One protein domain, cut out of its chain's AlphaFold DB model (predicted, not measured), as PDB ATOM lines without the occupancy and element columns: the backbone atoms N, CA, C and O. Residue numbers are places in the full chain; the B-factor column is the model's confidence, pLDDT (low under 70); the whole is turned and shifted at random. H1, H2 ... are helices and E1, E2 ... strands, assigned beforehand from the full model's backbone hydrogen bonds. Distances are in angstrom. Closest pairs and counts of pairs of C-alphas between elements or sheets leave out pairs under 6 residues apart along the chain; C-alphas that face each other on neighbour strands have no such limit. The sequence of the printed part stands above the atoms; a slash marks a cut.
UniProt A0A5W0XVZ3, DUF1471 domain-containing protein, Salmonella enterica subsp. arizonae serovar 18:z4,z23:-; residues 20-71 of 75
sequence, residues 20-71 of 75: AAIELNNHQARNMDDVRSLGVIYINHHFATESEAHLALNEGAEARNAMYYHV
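What this domain is: This is residues 20 to 71 of the 75 residues of the protein "DUF1471 domain-containing protein" of Salmonella enterica subsp. arizonae serovar 18:z4,z23:- (UniProt A0A5W0XVZ3). With little regular structure, the model is a long looping stretch, residues 25 to 49, that swings in a wide arch from a pair of short parallel strands, E1 and E2, to the far end of one helix, H1, which leads back to the strands. The printed part has 52 residues, 20 of them in named elements, in the order E1, H1, E2; the class is mixed. It is compact, with a radius of gyration of the C-alphas of 11.3 A and spans of 34 by 23 by 16 A.

Where its parts are: E1 is residues 22 to 24, beginning at C-alpha 22 (242.711, 214.032, 334.222). H1, residues 50 to 63, is 19.8 A long. E2, residues 68 to 70, ends at C-alpha 70 (236.276, 210.569, 329.813).

How they stand to each other: E1 and E2 are parallel neighbours at 38 degrees, with N 24 and O 69 2.8 A apart, within hydrogen-bond range. E1, H1, E2 form a strand-helix-strand unit, two parallel strands joined through a helix, with a left-handed crossover. The closest C-alphas of H1 and E2, Ala 61 and Tyr 69, are 6.6 A apart. E1 and H1 are near each other, with 7 pairs of C-alphas within 10 A. In H1 every O i to N i+4 pair is within hydrogen-bond range.

The domain as a whole: The C-alphas farthest apart, Asp 34 and Phe 47, are 33.9 A apart. The link E1 to H1 is long and H1 to E2 tight. The printed part has no cut, and no printed residue is under 70 in pLDDT.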
ATOM      1  N   ALA A  20     245.152 214.607 341.073       88.38
ATOM      2  CA  ALA A  20     243.817 214.781 340.509       88.38
ATOM      3  C   ALA A  20     243.657 213.950 339.224       88.38
ATOM      4  O   ALA A  20     244.613 213.788 338.457       88.38
ATOM      5  N   ALA A  21     242.449 213.431 339.003       93.88
ATOM      6  CA  ALA A  21     242.122 212.718 337.779       93.88
ATOM      7  C   ALA A  21     242.152 213.683 336.585       93.88
ATOM      8  O   ALA A  21     241.737 214.835 336.691       93.88
ATOM      9  N   ILE A  22     242.638 213.215 335.436       94.69
ATOM     10  CA  ILE A  22     242.711 214.032 334.222       94.69
ATOM     11  C   ILE A  22     241.524 213.696 333.323       94.69
ATOM     12  O   ILE A  22     241.347 212.543 332.920       94.69
ATOM     13  N   GLU A  23     240.741 214.708 332.960       95.69
ATOM     14  CA  GLU A  23     239.733 214.555 331.917       95.69
ATOM     15  C   GLU A  23     240.397 214.409 330.544       95.69
ATOM     16  O   GLU A  23     241.217 215.231 330.127       95.69
ATOM     17  N   LEU A  24     240.012 213.366 329.818       95.88
ATOM     18  CA  LEU A  24     240.418 213.140 328.442       95.88
ATOM     19  C   LEU A  24     239.345 213.642 327.485       95.88
ATOM     20  O   LEU A  24     238.156 213.360 327.645       95.88
ATOM     21  N   ASN A  25     239.771 214.311 326.420       94.12
ATOM     22  CA  ASN A  25     238.883 214.630 325.308       94.12
ATOM     23  C   ASN A  25     238.666 213.417 324.377       94.12
ATOM     24  O   ASN A  25     239.378 212.412 324.440       94.12
ATOM     25  N   ASN A  26     237.722 213.551 323.439       91.94
ATOM     26  CA  ASN A  26     237.362 212.507 322.468       91.94
ATOM     27  C   ASN A  26     238.532 211.976 321.629       91.94
ATOM     28  O   ASN A  26     238.451 210.859 321.134       91.94
ATOM     29  N   HIS A  27     239.577 212.771 321.377       92.94
ATOM     30  CA  HIS A  27     240.740 212.314 320.616       92.94
ATOM     31  C   HIS A  27     241.665 211.462 321.490       92.94
ATOM     32  O   HIS A  27     242.137 210.419 321.047       92.94
ATOM     33  N   GLN A  28     241.908 211.897 322.728       93.44
ATOM     34  CA  GLN A  28     242.747 211.184 323.692       93.44
ATOM     35  C   GLN A  28     242.119 209.850 324.115       93.44
ATOM     36  O   GLN A  28     242.831 208.864 324.252       93.44
ATOM     37  N   ALA A  29     240.791 209.795 324.245       93.56
ATOM     38  CA  ALA A  29     240.069 208.596 324.668       93.56
ATOM     39  C   ALA A  29     239.873 207.531 323.563       93.56
ATOM     40  O   ALA A  29     239.250 206.505 323.815       93.56
ATOM     41  N   ARG A  30     240.378 207.740 322.332       92.12
ATOM     42  CA  ARG A  30     240.160 206.795 321.212       92.12
ATOM     43  C   ARG A  30     240.859 205.453 321.382       92.12
ATOM     44  O   ARG A  30     240.391 204.472 320.815       92.12
ATOM     45  N   ASN A  31     241.993 205.431 322.075       88.44
ATOM     46  CA  ASN A  31     242.771 204.223 322.301       88.44
ATOM     47  C   ASN A  31     243.122 204.142 323.786       88.44
ATOM     48  O   ASN A  31     243.922 204.933 324.279       88.44
ATOM     49  N   MET A  32     242.460 203.225 324.482       89.56
ATOM     50  CA  MET A  32     242.613 202.991 325.917       89.56
ATOM     51  C   MET A  32     242.883 201.505 326.200       89.56
ATOM     52  O   MET A  32     242.589 201.028 327.291       89.56
ATOM     53  N   ASP A  33     243.428 200.766 325.225       92.94
ATOM     54  CA  ASP A  33     243.672 199.319 325.336       92.94
ATOM     55  C   ASP A  33     244.679 198.967 326.448       92.94
ATOM     56  O   ASP A  33     244.634 197.878 327.020       92.94
ATOM     57  N   ASP A  34     245.574 199.897 326.784       93.38
ATOM     58  CA  ASP A  34     246.537 199.804 327.882       93.38
ATOM     59  C   ASP A  34     246.023 200.412 329.203       93.38
ATOM     60  O   ASP A  34     246.691 200.309 330.238       93.38
ATOM     61  N   VAL A  35     244.820 200.996 329.209       91.81
ATOM     62  CA  VAL A  35     244.206 201.603 330.393       91.81
ATOM     63  C   VAL A  35     243.176 200.658 331.006       91.81
ATOM     64  O   VAL A  35     242.157 200.305 330.413       91.81
ATOM     65  N   ARG A  36     243.384 200.294 332.274       94.88
ATOM     66  CA  ARG A  36     242.397 199.519 333.032       94.88
ATOM     67  C   ARG A  36     241.233 200.408 333.468       94.88
ATOM     68  O   ARG A  36     241.418 201.325 334.266       94.88
ATOM     69  N   SER A  37     240.017 200.066 333.046       93.88
ATOM     70  CA  SER A  37     238.807 200.723 333.553       93.88
ATOM     71  C   SER A  37     238.598 200.461 335.052       93.88
ATOM     72  O   SER A  37     238.705 199.326 335.526       93.88
ATOM     73  N   LEU A  38     238.255 201.522 335.790       95.44
ATOM     74  CA  LEU A  38     237.835 201.480 337.199       95.44
ATOM     75  C   LEU A  38     236.302 201.552 337.365       95.44
ATOM     76  O   LEU A  38     235.789 201.659 338.483       95.44
ATOM     77  N   GLY A  39     235.562 201.492 336.254       94.44
ATOM     78  CA  GLY A  39     234.103 201.514 336.207       94.44
ATOM     79  C   GLY A  39     233.535 202.676 335.395       94.44
ATOM     80  O   GLY A  39     234.255 203.393 334.706       94.44
ATOM     81  N   VAL A  40     232.215 202.839 335.491       94.31
ATOM     82  CA  VAL A  40     231.442 203.900 334.834       94.31
ATOM     83  C   VAL A  40     230.603 204.606 335.892       94.31
ATOM     84  O   VAL A  40     230.062 203.959 336.793       94.31
ATOM     85  N   ILE A  41     230.495 205.927 335.784       94.25
ATOM     86  CA  ILE A  41     229.585 206.745 336.585       94.25
ATOM     87  C   ILE A  41     228.506 207.258 335.638       94.25
ATOM     88  O   ILE A  41     228.808 207.917 334.647       94.25
ATOM     89  N   TYR A  42     227.252 206.916 335.925       94.06
ATOM     90  CA  TYR A  42     226.102 207.383 335.161       94.06
ATOM     91  C   TYR A  42     225.421 208.522 335.911       94.06
ATOM     92  O   TYR A  42     225.067 208.368 337.081       94.06
ATOM     93  N   ILE A  43     225.208 209.641 335.222       93.75
ATOM     94  CA  ILE A  43     224.480 210.792 335.749       93.75
ATOM     95  C   ILE A  43     223.272 211.038 334.860       93.75
ATOM     96  O   ILE A  43     223.389 211.172 333.643       93.75
ATOM     97  N   ASN A  44     222.097 211.079 335.480       91.88
ATOM     98  CA  ASN A  44     220.863 211.353 334.770       91.88
ATOM     99  C   ASN A  44     220.741 212.862 334.508       91.88
ATOM    100  O   ASN A  44     220.512 213.640 335.433       91.88
ATOM    101  N   HIS A  45     220.844 213.257 333.239       87.50
ATOM    102  CA  HIS A  45     220.772 214.655 332.811       87.50
ATOM    103  C   HIS A  45     219.382 215.297 332.995       87.50
ATOM    104  O   HIS A  45     219.247 216.509 332.875       87.50
ATOM    105  N   HIS A  46     218.334 214.518 333.292       89.31
ATOM    106  CA  HIS A  46     217.032 215.069 333.681       89.31
ATOM    107  C   HIS A  46     217.067 215.677 335.094       89.31
ATOM    108  O   HIS A  46     216.262 216.549 335.409       89.31
ATOM    109  N   PHE A  47     217.997 215.222 335.939       90.62
ATOM    110  CA  PHE A  47     218.128 215.657 337.332       90.62
ATOM    111  C   PHE A  47     219.344 216.547 337.593       90.62
ATOM    112  O   PHE A  47     219.385 217.190 338.636       90.62
ATOM    113  N   ALA A  48     220.316 216.573 336.682       93.00
ATOM    114  CA  ALA A  48     221.539 217.351 336.822       93.00
ATOM    115  C   ALA A  48     221.839 218.122 335.537       93.00
ATOM    116  O   ALA A  48     221.773 217.581 334.431       93.00
ATOM    117  N   THR A  49     222.221 219.382 335.701       93.94
ATOM    118  CA  THR A  49     222.844 220.184 334.649       93.94
ATOM    119  C   THR A  49     224.186 219.578 334.228       93.94
ATOM    120  O   THR A  49     224.803 218.806 334.960       93.94
ATOM    121  N   GLU A  50     224.686 219.961 333.052       91.31
ATOM    122  CA  GLU A  50     225.992 219.497 332.565       91.31
ATOM    123  C   GLU A  50     227.137 219.866 333.525       91.31
ATOM    124  O   GLU A  50     228.023 219.050 333.763       91.31
ATOM    125  N   SER A  51     227.086 221.048 334.151       93.12
ATOM    126  CA  SER A  51     228.079 221.471 335.146       93.12
ATOM    127  C   SER A  51     228.037 220.637 336.427       93.12
ATOM    128  O   SER A  51     229.087 220.277 336.953       93.12
ATOM    129  N   GLU A  52     226.840 220.303 336.920       95.06
ATOM    130  CA  GLU A  52     226.683 219.427 338.091       95.06
ATOM    131  C   GLU A  52     227.155 218.008 337.774       95.06
ATOM    132  O   GLU A  52     227.833 217.380 338.587       95.06
ATOM    133  N   ALA A  53     226.854 217.521 336.567       94.12
ATOM    134  CA  ALA A  53     227.336 216.231 336.105       94.12
ATOM    135  C   ALA A  53     228.867 216.203 336.030       94.12
ATOM    136  O   ALA A  53     229.495 215.266 336.514       94.12
ATOM    137  N   HIS A  54     229.480 217.246 335.478       93.44
ATOM    138  CA  HIS A  54     230.927 217.338 335.362       93.44
ATOM    139  C   HIS A  54     231.629 217.334 336.726       93.44
ATOM    140  O   HIS A  54     232.590 216.591 336.922       93.44
ATOM    141  N   LEU A  55     231.113 218.108 337.687       94.44
ATOM    142  CA  LEU A  55     231.639 218.136 339.052       94.44
ATOM    143  C   LEU A  55     231.576 216.746 339.700       94.44
ATOM    144  O   LEU A  55     232.585 216.250 340.197       94.44
ATOM    145  N   ALA A  56     230.418 216.088 339.630       94.44
ATOM    146  CA  ALA A  56     230.227 214.762 340.210       94.44
ATOM    147  C   ALA A  56     231.089 213.680 339.532       94.44
ATOM    148  O   ALA A  56     231.521 212.729 340.188       94.44
ATOM    149  N   LEU A  57     231.369 213.812 338.231       95.50
ATOM    150  CA  LEU A  57     232.307 212.932 337.530       95.50
ATOM    151  C   LEU A  57     233.745 213.145 338.009       95.50
ATOM    152  O   LEU A  57     234.426 212.151 338.260       95.50
ATOM    153  N   ASN A  58     234.182 214.396 338.193       94.62
ATOM    154  CA  ASN A  58     235.510 214.692 338.733       94.62
ATOM    155  C   ASN A  58     235.669 214.147 340.161       94.62
ATOM    156  O   ASN A  58     236.592 213.382 340.434       94.62
ATOM    157  N   GLU A  59     234.722 214.449 341.054       94.56
ATOM    158  CA  GLU A  59     234.727 213.941 342.434       94.56
ATOM    159  C   GLU A  59     234.699 212.408 342.478       94.56
ATOM    160  O   GLU A  59     235.422 211.772 343.248       94.56
ATOM    161  N   GLY A  60     233.892 211.782 341.620       95.38
ATOM    162  CA  GLY A  60     233.812 210.331 341.524       95.38
ATOM    163  C   GLY A  60     235.080 209.680 340.961       95.38
ATOM    164  O   GLY A  60     235.412 208.559 341.356       95.38
ATOM    165  N   ALA A  61     235.797 210.362 340.065       95.62
ATOM    166  CA  ALA A  61     237.092 209.924 339.556       95.62
ATOM    167  C   ALA A  61     238.171 210.015 340.646       95.62
ATOM    168  O   ALA A  61     238.891 209.037 340.874       95.62
ATOM    169  N   GLU A  62     238.224 211.128 341.381       93.19
ATOM    170  CA  GLU A  62     239.130 211.317 342.519       93.19
ATOM    171  C   GLU A  62     238.878 210.285 343.624       93.19
ATOM    172  O   GLU A  62     239.810 209.617 344.075       93.19
ATOM    173  N   ALA A  63     237.615 210.054 343.998       93.56
ATOM    174  CA  ALA A  63     237.245 209.069 345.015       93.56
ATOM    175  C   ALA A  63     237.669 207.632 344.653       93.56
ATOM    176  O   ALA A  63     237.883 206.795 345.533       93.56
ATOM    177  N   ARG A  64     237.802 207.332 343.356       93.50
ATOM    178  CA  ARG A  64     238.268 206.031 342.849       93.50
ATOM    179  C   ARG A  64     239.779 205.976 342.627       93.50
ATOM    180  O   ARG A  64     240.272 204.921 342.233       93.50
ATOM    181  N   ASN A  65     240.504 207.070 342.874       93.38
ATOM    182  CA  ASN A  65     241.901 207.251 342.476       93.38
ATOM    183  C   ASN A  65     242.114 206.945 340.982       93.38
ATOM    184  O   ASN A  65     243.077 206.278 340.597       93.38
ATOM    185  N   ALA A  66     241.177 207.379 340.136       95.56
ATOM    186  CA  ALA A  66     241.313 207.240 338.698       95.56
ATOM    187  C   ALA A  66     242.379 208.206 338.179       95.56
ATOM    188  O   ALA A  66     242.381 209.386 338.511       95.56
ATOM    189  N   MET A  67     243.271 207.709 337.324       94.88
ATOM    190  CA  MET A  67     244.250 208.565 336.650       94.88
ATOM    191  C   MET A  67     243.596 209.389 335.534       94.88
ATOM    192  O   MET A  67     243.968 210.537 335.299       94.88
ATOM    193  N   TYR A  68     242.596 208.801 334.875       95.38
ATOM    194  CA  TYR A  68     241.898 209.376 333.736       95.38
ATOM    195  C   TYR A  68     240.396 209.148 333.854       95.38
ATOM    196  O   TYR A  68     239.960 208.096 334.331       95.38
ATOM    197  N   TYR A  69     239.612 210.089 333.339       95.81
ATOM    198  CA  TYR A  69     238.202 209.876 333.033       95.81
ATOM    199  C   TYR A  69     237.855 210.507 331.686       95.81
ATOM    200  O   TYR A  69     238.550 211.393 331.198       95.81
ATOM    201  N   HIS A  70     236.787 210.025 331.063       95.25
ATOM    202  CA  HIS A  70     236.276 210.569 329.813       95.25
ATOM    203  C   HIS A  70     234.763 210.730 329.925       95.25
ATOM    204  O   HIS A  70     234.071 209.809 330.365       95.25
ATOM    205  N   VAL A  71     234.262 211.903 329.548       94.19
ATOM    206  CA  VAL A  71     232.839 212.233 329.628       94.19
ATOM    207  C   VAL A  71     232.183 211.985 328.276       94.19
ATOM    208  O   VAL A  71     232.588 212.550 327.263       94.19
TER     209      VAL A  71